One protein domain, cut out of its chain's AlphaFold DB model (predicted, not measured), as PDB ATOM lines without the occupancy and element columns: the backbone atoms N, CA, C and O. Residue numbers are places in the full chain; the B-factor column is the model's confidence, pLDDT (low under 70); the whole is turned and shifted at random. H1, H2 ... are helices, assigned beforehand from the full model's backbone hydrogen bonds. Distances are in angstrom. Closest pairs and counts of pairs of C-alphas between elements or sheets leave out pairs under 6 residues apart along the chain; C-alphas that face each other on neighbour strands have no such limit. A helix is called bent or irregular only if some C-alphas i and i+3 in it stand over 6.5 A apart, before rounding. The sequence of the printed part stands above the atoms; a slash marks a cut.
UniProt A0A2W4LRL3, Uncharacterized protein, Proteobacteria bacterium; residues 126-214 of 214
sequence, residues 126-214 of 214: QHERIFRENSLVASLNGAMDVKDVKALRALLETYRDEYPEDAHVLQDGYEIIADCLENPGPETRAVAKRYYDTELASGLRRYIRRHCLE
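This is residues 126 to 214 of the 214 residues of an uncharacterized protein of Proteobacteria bacterium (UniProt A0A2W4LRL3). Five helices fold back and forth, with H2, H3 and H4 side by side in a row and H1 and H5 packed on one side of that row, H1 toward the H2 end and H5 toward the H4 end. H3 is the middle of the whole: the hairpin of H1 and H2 packs on one side of it and the hairpin of H4 and H5 on the other. The printed part has 89 residues with five named helices, H1 to H5 in order along the chain, and no named strand, so its class is all helix. It is compact, with a radius of gyration of the C-alphas of 12.8 A, yet elongated in outline, spanning 41 by 26 by 18 A along its three main axes.

Begin with H1, residues 126 to 145, the longest helix. After it in the chain comes H2, residues 149 to 162: the two touch and form a helical hairpin, running opposite ways at a shallow tilt of 18 degrees, and their closest C-alphas, those of Ala 143 and Leu 152, are 5.4 A apart. Next comes H3, residues 170 to 182, which touches H2 in a second helical hairpin, opposite ways at a shallow tilt of 19 degrees; the closest C-alphas are those of Val 149 and Ala 178, 5.8 A apart. H1 and H3 only just touch, with 3 pairs of C-alphas within 8 A, through residues 140 to 144 of H1 and 174 to 178 of H3 alone; the closest C-alphas are those of Met 144 and Ala 178, 7.9 A apart. H1, H2 and H3 make an up and down bundle, each helix running against the one before it. H3 is the hub, touching the four other helices. Further out, H4, residues 186 to 198, touches H3 in a helical hairpin at a shallow tilt of 24 degrees, opposite ways, with the C-alphas of Cys 180 and Thr 188 closest at 5.5 A. H5, residues 205 to 213, touches H3 the same way at a shallow tilt of 21 degrees, the C-alphas of Cys 180 and Cys 212 being closest at 5.5 A. H4 and H5 touch and form the last helical hairpin, opposite ways at a shallow tilt of 19 degrees, closest at the C-alphas of Tyr 196 and Arg 205, 5.5 A apart. H1 and H5 are near each other, with 5 pairs of C-alphas within 10 A, while H4 is apart from H1 and H2, and H2 is apart from H5. In H1, H2, H3, H4 and H5 every O i to N i+4 pair is within hydrogen-bond range.

Find C-alpha 126 at (24.777, 172.585, 34.885); from there H1 runs 28.6 A to C-alpha 145 at (46.730, 176.378, 52.757). H2 covers 19.9 A from Val 149 to Glu 162, H3 18.5 A from Leu 170 to Glu 182, and H4 18.4 A from Pro 186 to Thr 198. H5 runs 10.3 A from Arg 205 to C-alpha 213 at (42.473, 172.846, 67.105); it is neither bent nor irregular, but only just: C-alphas 210 and 213 are 6.1 A apart.

The two C-alphas farthest apart, those of Gln 126 and Pro 186, are 41.8 A from each other. The printed part has no cut and ends at Glu 214, the chain's last residue. The links H1 to H2 and H3 to H4 are tight, and H2 to H3 and H4 to H5 are short. The mean pLDDT of the printed part is 97.1, and no printed residue is under 70.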
ATOM      1  N   GLN A 126      24.543 173.176  33.571       91.31
ATOM      2  CA  GLN A 126      24.777 172.585  34.885       91.31
ATOM      3  C   GLN A 126      26.244 172.168  35.082       91.31
ATOM      4  O   GLN A 126      26.789 172.369  36.165       91.31
ATOM      5  N   HIS A 127      26.903 171.621  34.054       91.12
ATOM      6  CA  HIS A 127      28.336 171.313  34.106       91.12
ATOM      7  C   HIS A 127      29.175 172.580  34.294       91.12
ATOM      8  O   HIS A 127      30.089 172.581  35.114       91.12
ATOM      9  N   GLU A 128      28.842 173.665  33.593       94.81
ATOM     10  CA  GLU A 128      29.530 174.955  33.744       94.81
ATOM     11  C   GLU A 128      29.364 175.518  35.158       94.81
ATOM     12  O   GLU A 128      30.340 175.955  35.769       94.81
ATOM     13  N   ARG A 129      28.147 175.431  35.714       95.19
ATOM     14  CA  ARG A 129      27.859 175.836  37.094       95.19
ATOM     15  C   ARG A 129      28.705 175.065  38.107       95.19
ATOM     16  O   ARG A 129      29.356 175.695  38.937       95.19
ATOM     17  N   ILE A 130      28.713 173.732  38.014       92.88
ATOM     18  CA  ILE A 130      29.484 172.844  38.902       92.88
ATOM     19  C   ILE A 130      30.986 173.113  38.757       92.88
ATOM     20  O   ILE A 130      31.714 173.161  39.744       92.88
ATOM     21  N   PHE A 131      31.473 173.303  37.530       95.38
ATOM     22  CA  PHE A 131      32.884 173.591  37.285       95.38
ATOM     23  C   PHE A 131      33.317 174.919  37.918       95.38
ATOM     24  O   PHE A 131      34.383 174.991  38.538       95.38
ATOM     25  N   ARG A 132      32.484 175.956  37.791       97.06
ATOM     26  CA  ARG A 132      32.725 177.261  38.414       97.06
ATOM     27  C   ARG A 132      32.735 177.156  39.940       97.06
ATOM     28  O   ARG A 132      33.670 177.653  40.562       97.06
ATOM     29  N   GLU A 133      31.787 176.421  40.519       97.06
ATOM     30  CA  GLU A 133      31.698 176.199  41.968       97.06
ATOM     31  C   GLU A 133      32.949 175.479  42.488       97.06
ATOM     32  O   GLU A 133      33.623 175.948  43.404       97.06
ATOM     33  N   ASN A 134      33.339 174.388  41.822       96.88
ATOM     34  CA  ASN A 134      34.532 173.617  42.169       96.88
ATOM     35  C   ASN A 134      35.818 174.445  42.058       96.88
ATOM     36  O   ASN A 134      36.723 174.293  42.878       96.88
ATOM     37  N   SER A 135      35.904 175.332  41.063       98.12
ATOM     38  CA  SER A 135      37.051 176.233  40.889       98.12
ATOM     39  C   SER A 135      37.149 177.252  42.030       98.12
ATOM     40  O   SER A 135      38.246 177.540  42.521       98.12
ATOM     41  N   LEU A 136      36.008 177.760  42.499       98.06
ATOM     42  CA  LEU A 136      35.939 178.677  43.634       98.06
ATOM     43  C   LEU A 136      36.296 177.972  44.951       98.06
ATOM     44  O   LEU A 136      37.144 178.458  45.698       98.06
ATOM     45  N   VAL A 137      35.764 176.769  45.183       97.81
ATOM     46  CA  VAL A 137      36.124 175.914  46.330       97.81
ATOM     47  C   VAL A 137      37.612 175.548  46.325       97.81
ATOM     48  O   VAL A 137      38.262 175.563  47.371       97.81
ATOM     49  N   ALA A 138      38.199 175.249  45.164       98.25
ATOM     50  CA  ALA A 138      39.638 175.012  45.049       98.25
ATOM     51  C   ALA A 138      40.456 176.259  45.428       98.25
ATOM     52  O   ALA A 138      41.461 176.146  46.131       98.25
ATOM     53  N   SER A 139      39.997 177.447  45.023       98.56
ATOM     54  CA  SER A 139      40.640 178.723  45.362       98.56
ATOM     55  C   SER A 139      40.552 179.031  46.862       98.56
ATOM     56  O   SER A 139      41.550 179.444  47.454       98.56
ATOM     57  N   LEU A 140      39.404 178.759  47.498       98.50
ATOM     58  CA  LEU A 140      39.230 178.850  48.954       98.50
ATOM     59  C   LEU A 140      40.232 177.948  49.687       98.50
ATOM     60  O   LEU A 140      40.955 178.415  50.567       98.50
ATOM     61  N   ASN A 141      40.340 176.678  49.279       98.00
ATOM     62  CA  ASN A 141      41.316 175.746  49.851       98.00
ATOM     63  C   ASN A 141      42.760 176.239  49.678       98.00
ATOM     64  O   ASN A 141      43.535 176.213  50.633       98.00
ATOM     65  N   GLY A 142      43.102 176.748  48.491       98.00
ATOM     66  CA  GLY A 142      44.420 177.320  48.224       98.00
ATOM     67  C   GLY A 142      44.750 178.501  49.142       98.00
ATOM     68  O   GLY A 142      45.839 178.540  49.712       98.00
ATOM     69  N   ALA A 143      43.805 179.426  49.341       98.50
ATOM     70  CA  ALA A 143      43.973 180.562  50.249       98.50
ATOM     71  C   ALA A 143      44.172 180.114  51.709       98.50
ATOM     72  O   ALA A 143      45.045 180.644  52.401       98.50
ATOM     73  N   MET A 144      43.425 179.101  52.169       97.75
ATOM     74  CA  MET A 144      43.617 178.518  53.503       97.75
ATOM     75  C   MET A 144      44.999 177.879  53.674       97.75
ATOM     76  O   MET A 144      45.647 178.092  54.702       97.75
ATOM     77  N   ASP A 145      45.461 177.109  52.684       97.00
ATOM     78  CA  ASP A 145      46.730 176.378  52.757       97.00
ATOM     79  C   ASP A 145      47.933 177.329  52.902       97.00
ATOM     80  O   ASP A 145      48.874 177.027  53.641       97.00
ATOM     81  N   VAL A 146      47.880 178.510  52.271       98.19
ATOM     82  CA  VAL A 146      48.903 179.568  52.418       98.19
ATOM     83  C   VAL A 146      48.589 180.585  53.522       98.19
ATOM     84  O   VAL A 146      49.367 181.514  53.733       98.19
ATOM     85  N   LYS A 147      47.485 180.397  54.255       97.75
ATOM     86  CA  LYS A 147      46.990 181.281  55.324       97.75
ATOM     87  C   LYS A 147      46.754 182.736  54.882       97.75
ATOM     88  O   LYS A 147      46.928 183.658  55.678       97.75
ATOM     89  N   ASP A 148      46.333 182.955  53.637       98.56
ATOM     90  CA  ASP A 148      45.928 184.279  53.151       98.56
ATOM     91  C   ASP A 148      44.469 184.561  53.540       98.56
ATOM     92  O   ASP A 148      43.529 184.318  52.784       98.56
ATOM     93  N   VAL A 149      44.283 185.068  54.761       98.50
ATOM     94  CA  VAL A 149      42.961 185.373  55.334       98.50
ATOM     95  C   VAL A 149      42.195 186.395  54.494       98.50
ATOM     96  O   VAL A 149      40.978 186.286  54.341       98.50
ATOM     97  N   LYS A 150      42.891 187.381  53.915       98.62
ATOM     98  CA  LYS A 150      42.249 188.425  53.114       98.62
ATOM     99  C   LYS A 150      41.673 187.834  51.829       98.62
ATOM    100  O   LYS A 150      40.520 188.116  51.503       98.62
ATOM    101  N   ALA A 151      42.455 187.019  51.119       98.62
ATOM    102  CA  ALA A 151      41.973 186.315  49.934       98.62
ATOM    103  C   ALA A 151      40.835 185.349  50.285       98.62
ATOM    104  O   ALA A 151      39.824 185.320  49.586       98.62
ATOM    105  N   LEU A 152      40.960 184.617  51.397       98.62
ATOM    106  CA  LEU A 152      39.937 183.691  51.872       98.62
ATOM    107  C   LEU A 152      38.588 184.389  52.104       98.62
ATOM    108  O   LEU A 152      37.575 183.916  51.595       98.62
ATOM    109  N   ARG A 153      38.565 185.532  52.809       98.62
ATOM    110  CA  ARG A 153      37.322 186.287  53.056       98.62
ATOM    111  C   ARG A 153      36.697 186.831  51.767       98.62
ATOM    112  O   ARG A 153      35.490 186.709  51.596       98.62
ATOM    113  N   ALA A 154      37.502 187.368  50.849       98.69
ATOM    114  CA  ALA A 154      37.001 187.882  49.569       98.69
ATOM    115  C   ALA A 154      36.405 186.772  48.678       98.69
ATOM    116  O   ALA A 154      35.354 186.942  48.058       98.69
ATOM    117  N   LEU A 155      37.055 185.605  48.636       98.69
ATOM    118  CA  LEU A 155      36.540 184.435  47.925       98.69
ATOM    119  C   LEU A 155      35.266 183.889  48.582       98.69
ATOM    120  O   LEU A 155      34.365 183.446  47.877       98.69
ATOM    121  N   LEU A 156      35.171 183.936  49.914       98.44
ATOM    122  CA  LEU A 156      33.988 183.482  50.646       98.44
ATOM    123  C   LEU A 156      32.777 184.392  50.407       98.44
ATOM    124  O   LEU A 156      31.666 183.890  50.260       98.44
ATOM    125  N   GLU A 157      32.986 185.705  50.314       98.56
ATOM    126  CA  GLU A 157      31.959 186.664  49.883       98.56
ATOM    127  C   GLU A 157      31.469 186.338  48.465       98.56
ATOM    128  O   GLU A 157      30.275 186.150  48.253       98.56
ATOM    129  N   THR A 158      32.396 186.112  47.528       98.38
ATOM    130  CA  THR A 158      32.047 185.692  46.157       98.38
ATOM    131  C   THR A 158      31.245 184.384  46.148       98.38
ATOM    132  O   THR A 158      30.283 184.242  45.398       98.38
ATOM    133  N   TYR A 159      31.614 183.419  46.994       98.19
ATOM    134  CA  TYR A 159      30.928 182.128  47.080       98.19
ATOM    135  C   TYR A 159      29.503 182.261  47.632       98.19
ATOM    136  O   TYR A 159      28.593 181.621  47.109       98.19
ATOM    137  N   ARG A 160      29.291 183.135  48.624       98.00
ATOM    138  CA  ARG A 160      27.959 183.467  49.157       98.00
ATOM    139  C   ARG A 160      27.059 184.109  48.106       98.00
ATOM    140  O   ARG A 160      25.886 183.752  48.020       98.00
ATOM    141  N   ASP A 161      27.618 185.015  47.309       98.19
ATOM    142  CA  ASP A 161      26.876 185.728  46.270       98.19
ATOM    143  C   ASP A 161      26.488 184.813  45.099       98.19
ATOM    144  O   ASP A 161      25.372 184.889  44.584       98.19
ATOM    145  N   GLU A 162      27.398 183.934  44.666       97.19
ATOM    146  CA  GLU A 162      27.176 183.064  43.504       97.19
ATOM    147  C   GLU A 162      26.383 181.785  43.826       97.19
ATOM    148  O   GLU A 162      25.673 181.270  42.954       97.19
ATOM    149  N   TYR A 163      26.489 181.274  45.057       97.12
ATOM    150  CA  TYR A 163      25.936 179.981  45.481       97.12
ATOM    151  C   TYR A 163      25.233 180.082  46.847       97.12
ATOM    152  O   TYR A 163      25.673 179.471  47.828       97.12
ATOM    153  N   PRO A 164      24.129 180.848  46.948       96.69
ATOM    154  CA  PRO A 164      23.458 181.109  48.221       96.69
ATOM    155  C   PRO A 164      22.789 179.869  48.833       96.69
ATOM    156  O   PRO A 164      22.463 179.882  50.015       96.69
ATOM    157  N   GLU A 165      22.554 178.805  48.059       95.19
ATOM    158  CA  GLU A 165      21.948 177.577  48.577       95.19
ATOM    159  C   GLU A 165      22.896 176.722  49.427       95.19
ATOM    160  O   GLU A 165      22.410 175.895  50.195       95.19
ATOM    161  N   ASP A 166      24.215 176.888  49.243       91.75
ATOM    162  CA  ASP A 166      25.294 176.151  49.919       91.75
ATOM    163  C   ASP A 166      24.963 174.674  50.197       91.75
ATOM    164  O   ASP A 166      24.881 174.232  51.346       91.75
ATOM    165  N   ALA A 167      24.767 173.883  49.136       86.19
ATOM    166  CA  ALA A 167      24.264 172.506  49.228       86.19
ATOM    167  C   ALA A 167      25.080 171.581  50.160       86.19
ATOM    168  O   ALA A 167      24.595 170.526  50.582       86.19
ATOM    169  N   HIS A 168      26.320 171.957  50.471       87.75
ATOM    170  CA  HIS A 168      27.249 171.204  51.307       87.75
ATOM    171  C   HIS A 168      27.624 171.910  52.621       87.75
ATOM    172  O   HIS A 168      28.510 171.419  53.323       87.75
ATOM    173  N   VAL A 169      26.954 173.016  52.966       90.81
ATOM    174  CA  VAL A 169      27.167 173.790  54.206       90.81
ATOM    175  C   VAL A 169      28.656 174.129  54.413       90.81
ATOM    176  O   VAL A 169      29.244 173.943  55.486       90.81
ATOM    177  N   LEU A 170      29.320 174.542  53.328       95.12
ATOM    178  CA  LEU A 170      30.751 174.838  53.320       95.12
ATOM    179  C   LEU A 170      31.038 176.256  53.813       95.12
ATOM    180  O   LEU A 170      32.112 176.488  54.373       95.12
ATOM    181  N   GLN A 171      30.106 177.192  53.627       97.69
ATOM    182  CA  GLN A 171      30.314 178.610  53.927       97.69
ATOM    183  C   GLN A 171      30.659 178.832  55.405       97.69
ATOM    184  O   GLN A 171      31.640 179.513  55.710       97.69
ATOM    185  N   ASP A 172      29.919 178.196  56.317       97.50
ATOM    186  CA  ASP A 172      30.158 178.288  57.764       97.50
ATOM    187  C   ASP A 172      31.524 177.719  58.160       97.50
ATOM    188  O   ASP A 172      32.236 178.286  58.990       97.50
ATOM    189  N   GLY A 173      31.924 176.603  57.545       97.81
ATOM    190  CA  GLY A 173      33.212 175.978  57.830       97.81
ATOM    191  C   GLY A 173      34.391 176.865  57.421       97.81
ATOM    192  O   GLY A 173      35.359 176.977  58.175       97.81
ATOM    193  N   TYR A 174      34.306 177.526  56.263       98.62
ATOM    194  CA  TYR A 174      35.331 178.470  55.812       98.62
ATOM    195  C   TYR A 174      35.374 179.746  56.658       98.62
ATOM    196  O   TYR A 174      36.471 180.207  56.972       98.62
ATOM    197  N   GLU A 175      34.221 180.285  57.072       98.62
ATOM    198  CA  GLU A 175      34.154 181.452  57.967       98.62
ATOM    199  C   GLU A 175      34.870 181.167  59.294       98.62
ATOM    200  O   GLU A 175      35.749 181.919  59.706       98.62
ATOM    201  N   ILE A 176      34.581 180.016  59.912       98.62
ATOM    202  CA  ILE A 176      35.226 179.586  61.160       98.62
ATOM    203  C   ILE A 176      36.745 179.485  60.995       98.62
ATOM    204  O   ILE A 176      37.495 179.897  61.881       98.62
ATOM    205  N   ILE A 177      37.219 178.925  59.878       98.56
ATOM    206  CA  ILE A 177      38.659 178.813  59.623       98.56
ATOM    207  C   ILE A 177      39.279 180.201  59.438       98.56
ATOM    208  O   ILE A 177      40.346 180.454  60.000       98.56
ATOM    209  N   ALA A 178      38.623 181.105  58.704       98.69
ATOM    210  CA  ALA A 178      39.082 182.483  58.550       98.69
ATOM    211  C   ALA A 178      39.215 183.182  59.912       98.69
ATOM    212  O   ALA A 178      40.268 183.751  60.198       98.69
ATOM    213  N   ASP A 179      38.217 183.043  60.790       98.69
ATOM    214  CA  ASP A 179      38.243 183.588  62.151       98.69
ATOM    215  C   ASP A 179      39.396 183.019  62.992       98.69
ATOM    216  O   ASP A 179      40.090 183.771  63.679       98.69
ATOM    217  N   CYS A 180      39.644 181.704  62.932       98.50
ATOM    218  CA  CYS A 180      40.771 181.076  63.631       98.50
ATOM    219  C   CYS A 180      42.128 181.597  63.145       98.50
ATOM    220  O   CYS A 180      43.047 181.758  63.950       98.50
ATOM    221  N   LEU A 181      42.270 181.806  61.833       98.31
ATOM    222  CA  LEU A 181      43.510 182.287  61.229       98.31
ATOM    223  C   LEU A 181      43.753 183.771  61.532       98.31
ATOM    224  O   LEU A 181      44.899 184.159  61.749       98.31
ATOM    225  N   GLU A 182      42.697 184.587  61.554       98.44
ATOM    226  CA  GLU A 182      42.777 186.025  61.821       98.44
ATOM    227  C   GLU A 182      42.980 186.331  63.308       98.44
ATOM    228  O   GLU A 182      43.843 187.128  63.673       98.44
ATOM    229  N   ASN A 183      42.198 185.675  64.168       98.06
ATOM    230  CA  ASN A 183      42.140 185.930  65.603       98.06
ATOM    231  C   ASN A 183      42.207 184.605  66.386       98.06
ATOM    232  O   ASN A 183      41.199 184.140  66.939       98.06
ATOM    233  N   PRO A 184      43.389 183.964  66.464       97.56
ATOM    234  CA  PRO A 184      43.536 182.715  67.196       97.56
ATOM    235  C   PRO A 184      43.290 182.947  68.691       97.56
ATOM    236  O   PRO A 184      43.986 183.722  69.348       97.56
ATOM    237  N   GLY A 185      42.298 182.254  69.252       97.62
ATOM    238  CA  GLY A 185      41.912 182.438  70.644       97.62
ATOM    239  C   GLY A 185      40.983 181.348  71.177       97.62
ATOM    240  O   GLY A 185      40.506 180.494  70.428       97.62
ATOM    241  N   PRO A 186      40.713 181.348  72.495       98.12
ATOM    242  CA  PRO A 186      39.838 180.355  73.117       98.12
ATOM    243  C   PRO A 186      38.401 180.418  72.578       98.12
ATOM    244  O   PRO A 186      37.740 179.385  72.498       98.12
ATOM    245  N   GLU A 187      37.931 181.601  72.179       97.94
ATOM    246  CA  GLU A 187      36.587 181.798  71.631       97.94
ATOM    247  C   GLU A 187      36.446 181.181  70.234       97.94
ATOM    248  O   GLU A 187      35.593 180.312  70.038       97.94
ATOM    249  N   THR A 188      37.332 181.537  69.297       98.06
ATOM    250  CA  THR A 188      37.351 180.980  67.931       98.06
ATOM    251  C   THR A 188      37.585 179.468  67.953       98.06
ATOM    252  O   THR A 188      36.875 178.711  67.289       98.06
ATOM    253  N   ARG A 189      38.465 178.982  68.840       98.44
ATOM    254  CA  ARG A 189      38.671 177.545  69.078       98.44
ATOM    255  C   ARG A 189      37.413 176.832  69.590       98.44
ATOM    256  O   ARG A 189      37.153 175.695  69.196       98.44
ATOM    257  N   ALA A 190      36.631 177.457  70.471       98.44
ATOM    258  CA  ALA A 190      35.400 176.862  70.992       98.44
ATOM    259  C   ALA A 190      34.311 176.750  69.913       98.44
ATOM    260  O   ALA A 190      33.603 175.743  69.872       98.44
ATOM    261  N   VAL A 191      34.194 177.749  69.031       98.44
ATOM    262  CA  VAL A 191      33.302 177.705  67.858       98.44
ATOM    263  C   VAL A 191      33.725 176.578  66.917       98.44
ATOM    264  O   VAL A 191      32.923 175.694  66.620       98.44
ATOM    265  N   ALA A 192      35.007 176.545  66.549       98.38
ATOM    266  CA  ALA A 192      35.591 175.505  65.708       98.38
ATOM    267  C   ALA A 192      35.364 174.096  66.265       98.38
ATOM    268  O   ALA A 192      35.019 173.171  65.528       98.38
ATOM    269  N   LYS A 193      35.501 173.926  67.585       98.62
ATOM    270  CA  LYS A 193      35.239 172.646  68.239       98.62
ATOM    271  C   LYS A 193      33.773 172.222  68.123       98.62
ATOM    272  O   LYS A 193      33.526 171.052  67.848       98.62
ATOM    273  N   ARG A 194      32.814 173.138  68.300       98.44
ATOM    274  CA  ARG A 194      31.388 172.811  68.135       98.44
ATOM    275  C   ARG A 194      31.092 172.331  66.720       98.44
ATOM    276  O   ARG A 194      30.543 171.247  66.584       98.44
ATOM    277  N   TYR A 195      31.543 173.065  65.701       97.94
ATOM    278  CA  TYR A 195      31.387 172.643  64.305       97.94
ATOM    279  C   TYR A 195      32.026 171.270  64.058       97.94
ATOM    280  O   TYR A 195      31.418 170.386  63.463       97.94
ATOM    281  N   TYR A 196      33.251 171.047  64.552       98.19
ATOM    282  CA  TYR A 196      33.944 169.766  64.388       98.19
ATOM    283  C   TYR A 196      33.176 168.581  64.996       98.19
ATOM    284  O   TYR A 196      33.268 167.462  64.477       98.19
ATOM    285  N   ASP A 197      32.462 168.813  66.097       97.88
ATOM    286  CA  ASP A 197      31.683 167.800  66.802       97.88
ATOM    287  C   ASP A 197      30.299 167.566  66.154       97.88
ATOM    288  O   ASP A 197      29.820 166.432  66.190       97.88
ATOM    289  N   THR A 198      29.670 168.587  65.553       97.56
ATOM    290  CA  THR A 198      28.327 168.484  64.943       97.56
ATOM    291  C   THR A 198      28.356 168.057  63.476       97.56
ATOM    292  O   THR A 198      27.622 167.149  63.090       97.56
ATOM    293  N   GLU A 199      29.244 168.635  62.665       96.56
ATOM    294  CA  GLU A 199      29.230 168.486  61.204       96.56
ATOM    295  C   GLU A 199      30.013 167.266  60.727       96.56
ATOM    296  O   GLU A 199      30.963 167.376  59.953       96.56
ATOM    297  N   LEU A 200      29.638 166.072  61.196       95.00
ATOM    298  CA  LEU A 200      30.437 164.851  61.037       95.00
ATOM    299  C   LEU A 200      30.759 164.478  59.582       95.00
ATOM    300  O   LEU A 200      31.820 163.892  59.348       95.00
ATOM    301  N   ALA A 201      29.869 164.822  58.647       95.12
ATOM    302  CA  ALA A 201      29.997 164.553  57.216       95.12
ATOM    303  C   ALA A 201      30.755 165.649  56.441       95.12
ATOM    304  O   ALA A 201      31.078 165.446  55.272       95.12
ATOM    305  N   SER A 202      31.065 166.789  57.069       95.38
ATOM    306  CA  SER A 202      31.746 167.895  56.396       95.38
ATOM    307  C   SER A 202      33.201 167.542  56.077       95.38
ATOM    308  O   SER A 202      33.992 167.167  56.953       95.38
ATOM    309  N   GLY A 203      33.592 167.736  54.815       95.00
ATOM    310  CA  GLY A 203      34.988 167.622  54.383       95.00
ATOM    311  C   GLY A 203      35.912 168.638  55.070       95.00
ATOM    312  O   GLY A 203      37.113 168.386  55.214       95.00
ATOM    313  N   LEU A 204      35.361 169.751  55.574       97.31
ATOM    314  CA  LEU A 204      36.123 170.824  56.217       97.31
ATOM    315  C   LEU A 204      36.603 170.485  57.629       97.31
ATOM    316  O   LEU A 204      37.528 171.125  58.129       97.31
ATOM    317  N   ARG A 205      36.083 169.421  58.258       97.62
ATOM    318  CA  ARG A 205      36.533 168.984  59.595       97.62
ATOM    319  C   ARG A 205      38.041 168.773  59.678       97.62
ATOM    320  O   ARG A 205      38.654 169.080  60.701       97.62
ATOM    321  N   ARG A 206      38.654 168.246  58.611       97.62
ATOM    322  CA  ARG A 206      40.108 168.034  58.553       97.62
ATOM    323  C   ARG A 206      40.867 169.360  58.641       97.62
ATOM    324  O   ARG A 206      41.876 169.421  59.343       97.62
ATOM    325  N   TYR A 207      40.383 170.393  57.957       97.69
ATOM    326  CA  TYR A 207      40.987 171.723  57.966       97.69
ATOM    327  C   TYR A 207      40.737 172.438  59.291       97.69
ATOM    328  O   TYR A 207      41.681 172.963  59.871       97.69
ATOM    329  N   ILE A 208      39.524 172.354  59.843       98.31
ATOM    330  CA  ILE A 208      39.218 172.894  61.176       98.31
ATOM    331  C   ILE A 208      40.137 172.292  62.236       98.31
ATOM    332  O   ILE A 208      40.711 173.021  63.042       98.31
ATOM    333  N   ARG A 209      40.344 170.969  62.216       98.38
ATOM    334  CA  ARG A 209      41.275 170.333  63.152       98.38
ATOM    335  C   ARG A 209      42.682 170.917  63.021       98.38
ATOM    336  O   ARG A 209      43.239 171.347  64.021       98.38
ATOM    337  N   ARG A 210      43.207 170.986  61.795       97.94
ATOM    338  CA  ARG A 210      44.566 171.466  61.501       97.94
ATOM    339  C   ARG A 210      44.781 172.947  61.833       97.94
ATOM    340  O   ARG A 210      45.855 173.303  62.295       97.94
ATOM    341  N   HIS A 211      43.819 173.813  61.519       97.69
ATOM    342  CA  HIS A 211      44.014 175.267  61.565       97.69
ATOM    343  C   HIS A 211      43.462 175.926  62.834       97.69
ATOM    344  O   HIS A 211      43.907 177.017  63.173       97.69
ATOM    345  N   CYS A 212      42.523 175.284  63.538       98.06
ATOM    346  CA  CYS A 212      41.904 175.841  64.745       98.06
ATOM    347  C   CYS A 212      42.219 175.056  66.030       98.06
ATOM    348  O   CYS A 212      42.183 175.624  67.126       98.06
ATOM    349  N   LEU A 213      42.425 173.734  65.934       98.00
ATOM    350  CA  LEU A 213      42.473 172.846  67.105       98.00
ATOM    351  C   LEU A 213      43.869 172.274  67.402       98.00
ATOM    352  O   LEU A 213      44.126 171.904  68.551       98.00
ATOM    353  N   GLU A 214      44.751 172.211  66.417       95.00
ATOM    354  CA  GLU A 214      46.169 171.844  66.559       95.00
ATOM    355  C   GLU A 214      47.031 173.102  66.732       95.00
ATOM    356  O   GLU A 214      47.886 173.083  67.646       95.00
TER     357      GLU A 214